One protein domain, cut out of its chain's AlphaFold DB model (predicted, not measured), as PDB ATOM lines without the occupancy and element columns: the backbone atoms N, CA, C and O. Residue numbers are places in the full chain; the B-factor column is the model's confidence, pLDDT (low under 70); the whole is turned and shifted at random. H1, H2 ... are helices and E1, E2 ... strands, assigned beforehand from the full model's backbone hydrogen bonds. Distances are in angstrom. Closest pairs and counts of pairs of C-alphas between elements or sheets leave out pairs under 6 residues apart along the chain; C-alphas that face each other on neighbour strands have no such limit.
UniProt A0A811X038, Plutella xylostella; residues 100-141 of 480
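What this domain is: This is residues 100 to 141 of the 480 residues of a protein of Plutella xylostella (UniProt A0A811X038). A small antiparallel sheet of three strands forms one side of this domain, and between E1 and E2 the chain arches away from it through two short helices, H1 and H2, and comes back. The arch is open: H1 only grazes the sheet, H2 is just short of being on it, and the two helices are close to each other but not clearly touching. Look for 42 printed residues with two named helices and three named strands, in the order E1, H1, H2, E2, E3; the sheet runs E1, E3, E2. The class is mixed, helices and strands, and the whole is compact, with a radius of gyration of the C-alphas of 9.3 A and a rounded outline of 24 by 22 by 19 A.

How they stand to each other: Start at E1, residues 100 to 102, an edge strand antiparallel to the inner strand E3, residues 135 to 140, at 144 degrees; find N 101 and O 138 there, 2.8 A apart, and N 138 and O 101, also 2.8 A apart. Next comes H1, residues 108 to 115, which grazes the sheet with its residues 111 to 115; its closest C-alphas to E3 are those of Arg 115 and Val 135, 5.9 A. H2, residues 121 to 124, is close to H1 but not clearly touching, the closest C-alphas being those of Leu 114 and Tyr 123, 8.0 A. H2 and E1 are apart, and H2 is only just not on the sheet, with 4 pairs of C-alphas within 10 A. The other edge strand, E2, residues 127 to 129, makes an antiparallel hairpin with E3 at 139 degrees; N 128 and O 137 are 2.9 A apart. E1, H1, H2 and E2 form a split strand-helix-strand unit, two strands of one sheet that follow each other among the strands with helices between them in the chain and E3 between them in the sheet, and its crossover is right-handed. Every O i to N i+4 pair in H1 is within hydrogen-bond range, and H2 is too short for such a pair.

Where its parts are: Find C-alpha 100 at (-39.877, -31.936, -36.887), where E1 begins. From C-alpha 108 at (-55.979, -30.961, -44.641), H1 runs 10.5 A to C-alpha 115. H2 begins at Gln 121 and ends at Ala 124, and E2 goes from Leu 127 to Leu 129. E3 covers 14.0 A from Val 135 to C-alpha 140 at (-42.489, -30.448, -31.355).

The domain as a whole: The two C-alphas farthest apart are those of Ala 132 and Asn 141, 24.3 A. The printed part has no cut, and its four links between elements are tight. In the B-factor column the mean pLDDT of the printed part is 84.0; look at residues 117 to 120, between H1 and H2, for the model's low confidence, under 70.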
ATOM      1  N   THR A 100     -39.153 -32.519 -35.765       90.38
ATOM      2  CA  THR A 100     -39.877 -31.936 -36.887       90.38
ATOM      3  C   THR A 100     -40.921 -32.914 -37.415       90.38
ATOM      4  O   THR A 100     -40.630 -34.071 -37.716       90.38
ATOM      5  N   LEU A 101     -42.158 -32.441 -37.536       90.81
ATOM      6  CA  LEU A 101     -43.240 -33.135 -38.221       90.81
ATOM      7  C   LEU A 101     -43.674 -32.284 -39.418       90.81
ATOM      8  O   LEU A 101     -44.107 -31.145 -39.219       90.81
ATOM      9  N   PRO A 102     -43.558 -32.780 -40.657       90.94
ATOM     10  CA  PRO A 102     -43.873 -31.977 -41.824       90.94
ATOM     11  C   PRO A 102     -45.374 -31.677 -41.909       90.94
ATOM     12  O   PRO A 102     -46.208 -32.516 -41.572       90.94
ATOM     13  N   LEU A 103     -45.729 -30.488 -42.409       88.44
ATOM     14  CA  LEU A 103     -47.121 -30.024 -42.448       88.44
ATOM     15  C   LEU A 103     -48.035 -30.968 -43.246       88.44
ATOM     16  O   LEU A 103     -49.190 -31.153 -42.880       88.44
ATOM     17  N   HIS A 104     -47.521 -31.600 -44.305       88.19
ATOM     18  CA  HIS A 104     -48.297 -32.517 -45.145       88.19
ATOM     19  C   HIS A 104     -48.732 -33.805 -44.426       88.19
ATOM     20  O   HIS A 104     -49.619 -34.491 -44.923       88.19
ATOM     21  N   ALA A 105     -48.130 -34.139 -43.278       88.12
ATOM     22  CA  ALA A 105     -48.531 -35.287 -42.465       88.12
ATOM     23  C   ALA A 105     -49.803 -35.022 -41.634       88.12
ATOM     24  O   ALA A 105     -50.337 -35.939 -41.017       88.12
ATOM     25  N   LEU A 106     -50.280 -33.773 -41.587       89.38
ATOM     26  CA  LEU A 106     -51.450 -33.359 -40.812       89.38
ATOM     27  C   LEU A 106     -52.739 -33.406 -41.648       89.38
ATOM     28  O   LEU A 106     -52.665 -33.286 -42.872       89.38
ATOM     29  N   PRO A 107     -53.929 -33.487 -41.020       88.81
ATOM     30  CA  PRO A 107     -55.207 -33.360 -41.726       88.81
ATOM     31  C   PRO A 107     -55.289 -32.067 -42.545       88.81
ATOM     32  O   PRO A 107     -54.796 -31.024 -42.105       88.81
ATOM     33  N   LEU A 108     -55.937 -32.098 -43.712       86.00
ATOM     34  CA  LEU A 108     -55.979 -30.961 -44.641       86.00
ATOM     35  C   LEU A 108     -56.628 -29.722 -44.008       86.00
ATOM     36  O   LEU A 108     -56.172 -28.592 -44.223       86.00
ATOM     37  N   GLU A 109     -57.656 -29.930 -43.184       84.88
ATOM     38  CA  GLU A 109     -58.284 -28.856 -42.410       84.88
ATOM     39  C   GLU A 109     -57.264 -28.148 -41.500       84.88
ATOM     40  O   GLU A 109     -57.189 -26.915 -41.454       84.88
ATOM     41  N   MET A 110     -56.430 -28.931 -40.811       86.88
ATOM     42  CA  MET A 110     -55.382 -28.423 -39.931       86.88
ATOM     43  C   MET A 110     -54.298 -27.697 -40.734       86.88
ATOM     44  O   MET A 110     -53.901 -26.597 -40.353       86.88
ATOM     45  N   GLN A 111     -53.883 -28.235 -41.886       89.19
ATOM     46  CA  GLN A 111     -52.917 -27.574 -42.772       89.19
ATOM     47  C   GLN A 111     -53.407 -26.193 -43.217       89.19
ATOM     48  O   GLN A 111     -52.682 -25.201 -43.114       89.19
ATOM     49  N   THR A 112     -54.657 -26.117 -43.682       86.88
ATOM     50  CA  THR A 112     -55.286 -24.867 -44.122       86.88
ATOM     51  C   THR A 112     -55.361 -23.855 -42.985       86.88
ATOM     52  O   THR A 112     -55.037 -22.682 -43.177       86.88
ATOM     53  N   ARG A 113     -55.741 -24.299 -41.783       86.00
ATOM     54  CA  ARG A 113     -55.847 -23.423 -40.614       86.00
ATOM     55  C   ARG A 113     -54.493 -22.857 -40.190       86.00
ATOM     56  O   ARG A 113     -54.392 -21.656 -39.944       86.00
ATOM     57  N   LEU A 114     -53.461 -23.699 -40.151       86.31
ATOM     58  CA  LEU A 114     -52.107 -23.286 -39.784       86.31
ATOM     59  C   LEU A 114     -51.518 -22.312 -40.814       86.31
ATOM     60  O   LEU A 114     -50.955 -21.293 -40.427       86.31
ATOM     61  N   ARG A 115     -51.724 -22.549 -42.118       84.75
ATOM     62  CA  ARG A 115     -51.276 -21.632 -43.187       84.75
ATOM     63  C   ARG A 115     -51.958 -20.264 -43.142       84.75
ATOM     64  O   ARG A 115     -51.329 -19.265 -43.464       84.75
ATOM     65  N   ARG A 116     -53.231 -20.212 -42.744       80.81
ATOM     66  CA  ARG A 116     -54.002 -18.960 -42.616       80.81
ATOM     67  C   ARG A 116     -53.699 -18.181 -41.330       80.81
ATOM     68  O   ARG A 116     -54.274 -17.119 -41.132       80.81
ATOM     69  N   GLY A 117     -52.848 -18.706 -40.446       69.62
ATOM     70  CA  GLY A 117     -52.582 -18.103 -39.136       69.62
ATOM     71  C   GLY A 117     -53.752 -18.207 -38.150       69.62
ATOM     72  O   GLY A 117     -53.724 -17.562 -37.111       69.62
ATOM     73  N   GLY A 118     -54.772 -19.022 -38.446       60.38
ATOM     74  CA  GLY A 118     -55.980 -19.191 -37.627       60.38
ATOM     75  C   GLY A 118     -55.902 -20.339 -36.613       60.38
ATOM     76  O   GLY A 118     -56.931 -20.915 -36.264       60.38
ATOM     77  N   GLY A 119     -54.698 -20.761 -36.218       60.84
ATOM     78  CA  GLY A 119     -54.481 -21.855 -35.265       60.84
ATOM     79  C   GLY A 119     -54.573 -21.390 -33.811       60.84
ATOM     80  O   GLY A 119     -54.365 -20.217 -33.515       60.84
ATOM     81  N   ALA A 120     -54.860 -22.309 -32.887       65.62
ATOM     82  CA  ALA A 120     -54.773 -21.985 -31.467       65.62
ATOM     83  C   ALA A 120     -53.323 -21.686 -31.049       65.62
ATOM     84  O   ALA A 120     -52.380 -22.224 -31.636       65.62
ATOM     85  N   GLN A 121     -53.181 -20.832 -30.029       71.00
ATOM     86  CA  GLN A 121     -51.913 -20.287 -29.518       71.00
ATOM     87  C   GLN A 121     -50.847 -21.369 -29.297       71.00
ATOM     88  O   GLN A 121     -49.685 -21.149 -29.621       71.00
ATOM     89  N   LEU A 122     -51.258 -22.567 -28.866       79.56
ATOM     90  CA  LEU A 122     -50.385 -23.731 -28.718       79.56
ATOM     91  C   LEU A 122     -49.486 -23.974 -29.944       79.56
ATOM     92  O   LEU A 122     -48.300 -24.249 -29.781       79.56
ATOM     93  N   TYR A 123     -50.029 -23.882 -31.165       82.56
ATOM     94  CA  TYR A 123     -49.264 -24.160 -32.383       82.56
ATOM     95  C   TYR A 123     -48.287 -23.050 -32.739       82.56
ATOM     96  O   TYR A 123     -47.305 -23.356 -33.406       82.56
ATOM     97  N   ALA A 124     -48.522 -21.806 -32.308       79.56
ATOM     98  CA  ALA A 124     -47.686 -20.661 -32.671       79.56
ATOM     99  C   ALA A 124     -46.222 -20.889 -32.270       79.56
ATOM    100  O   ALA A 124     -45.318 -20.679 -33.076       79.56
ATOM    101  N   ASP A 125     -46.008 -21.448 -31.078       77.88
ATOM    102  CA  ASP A 125     -44.679 -21.782 -30.556       77.88
ATOM    103  C   ASP A 125     -44.031 -22.991 -31.248       77.88
ATOM    104  O   ASP A 125     -42.836 -23.245 -31.063       77.88
ATOM    105  N   MET A 126     -44.811 -23.757 -32.014       85.00
ATOM    106  CA  MET A 126     -44.396 -24.991 -32.680       85.00
ATOM    107  C   MET A 126     -44.188 -24.801 -34.186       85.00
ATOM    108  O   MET A 126     -43.701 -25.722 -34.828       85.00
ATOM    109  N   LEU A 127     -44.527 -23.655 -34.783       86.44
ATOM    110  CA  LEU A 127     -44.395 -23.469 -36.232       86.44
ATOM    111  C   LEU A 127     -42.930 -23.346 -36.657       86.44
ATOM    112  O   LEU A 127     -42.167 -22.560 -36.100       86.44
ATOM    113  N   THR A 128     -42.560 -24.058 -37.718       85.44
ATOM    114  CA  THR A 128     -41.345 -23.764 -38.485       85.44
ATOM    115  C   THR A 128     -41.729 -23.117 -39.805       85.44
ATOM    116  O   THR A 128     -42.561 -23.659 -40.546       85.44
ATOM    117  N   LEU A 129     -41.107 -21.977 -40.091       87.12
ATOM    118  CA  LEU A 129     -41.305 -21.213 -41.315       87.12
ATOM    119  C   LEU A 129     -40.138 -21.450 -42.276       87.12
ATOM    120  O   LEU A 129     -39.003 -21.641 -41.839       87.12
ATOM    121  N   ASP A 130     -40.413 -21.433 -43.577       86.88
ATOM    122  CA  ASP A 130     -39.367 -21.369 -44.597       86.88
ATOM    123  C   ASP A 130     -38.838 -19.935 -44.794       86.88
ATOM    124  O   ASP A 130     -39.285 -18.977 -44.156       86.88
ATOM    125  N   ALA A 131     -37.888 -19.771 -45.720       85.38
ATOM    126  CA  ALA A 131     -37.343 -18.463 -46.088       85.38
ATOM    127  C   ALA A 131     -38.404 -17.490 -46.648       85.38
ATOM    128  O   ALA A 131     -38.210 -16.278 -46.595       85.38
ATOM    129  N   ALA A 132     -39.531 -18.001 -47.152       85.44
ATOM    130  CA  ALA A 132     -40.661 -17.225 -47.656       85.44
ATOM    131  C   ALA A 132     -41.717 -16.929 -46.569       85.44
ATOM    132  O   ALA A 132     -42.798 -16.431 -46.881       85.44
ATOM    133  N   SER A 133     -41.418 -17.203 -45.291       82.56
ATOM    134  CA  SER A 133     -42.347 -17.066 -44.158       82.56
ATOM    135  C   SER A 133     -43.604 -17.943 -44.260       82.56
ATOM    136  O   SER A 133     -44.631 -17.638 -43.650       82.56
ATOM    137  N   SER A 134     -43.536 -19.038 -45.014       84.44
ATOM    138  CA  SER A 134     -44.610 -20.014 -45.159       84.44
ATOM    139  C   SER A 134     -44.454 -21.151 -44.144       84.44
ATOM    140  O   SER A 134     -43.345 -21.576 -43.822       84.44
ATOM    141  N   VAL A 135     -45.570 -21.639 -43.590       86.00
ATOM    142  CA  VAL A 135     -45.558 -22.737 -42.609       86.00
ATOM    143  C   VAL A 135     -45.239 -24.053 -43.317       86.00
ATOM    144  O   VAL A 135     -46.015 -24.498 -44.166       86.00
ATOM    145  N   VAL A 136     -44.138 -24.700 -42.930       88.12
ATOM    146  CA  VAL A 136     -43.655 -25.939 -43.574       88.12
ATOM    147  C   VAL A 136     -43.692 -27.173 -42.677       88.12
ATOM    148  O   VAL A 136     -43.902 -28.285 -43.168       88.12
ATOM    149  N   ALA A 137     -43.532 -27.007 -41.367       89.88
ATOM    150  CA  ALA A 137     -43.528 -28.103 -40.402       89.88
ATOM    151  C   ALA A 137     -43.861 -27.608 -38.985       89.88
ATOM    152  O   ALA A 137     -43.967 -26.404 -38.730       89.88
ATOM    153  N   LEU A 138     -44.049 -28.563 -38.076       90.69
ATOM    154  CA  LEU A 138     -44.129 -28.343 -36.639       90.69
ATOM    155  C   LEU A 138     -42.838 -28.827 -35.969       90.69
ATOM    156  O   LEU A 138     -42.408 -29.948 -36.211       90.69
ATOM    157  N   ALA A 139     -42.242 -28.007 -35.109       90.88
ATOM    158  CA  ALA A 139     -41.125 -28.339 -34.235       90.88
ATOM    159  C   ALA A 139     -41.654 -28.638 -32.826       90.88
ATOM    160  O   ALA A 139     -41.922 -27.733 -32.034       90.88
ATOM    161  N   LEU A 140     -41.800 -29.924 -32.528       90.88
ATOM    162  CA  LEU A 140     -42.489 -30.448 -31.355       90.88
ATOM    163  C   LEU A 140     -41.488 -30.878 -30.278       90.88
ATOM    164  O   LEU A 140     -40.403 -31.376 -30.578       90.88
ATOM    165  N   ASN A 141     -41.854 -30.725 -29.007       90.25
ATOM    166  CA  ASN A 141     -41.115 -31.379 -27.924       90.25
ATOM    167  C   ASN A 141     -41.401 -32.905 -27.933       90.25
ATOM    168  O   ASN A 141     -42.343 -33.336 -28.603       90.25
TER     169      ASN A 141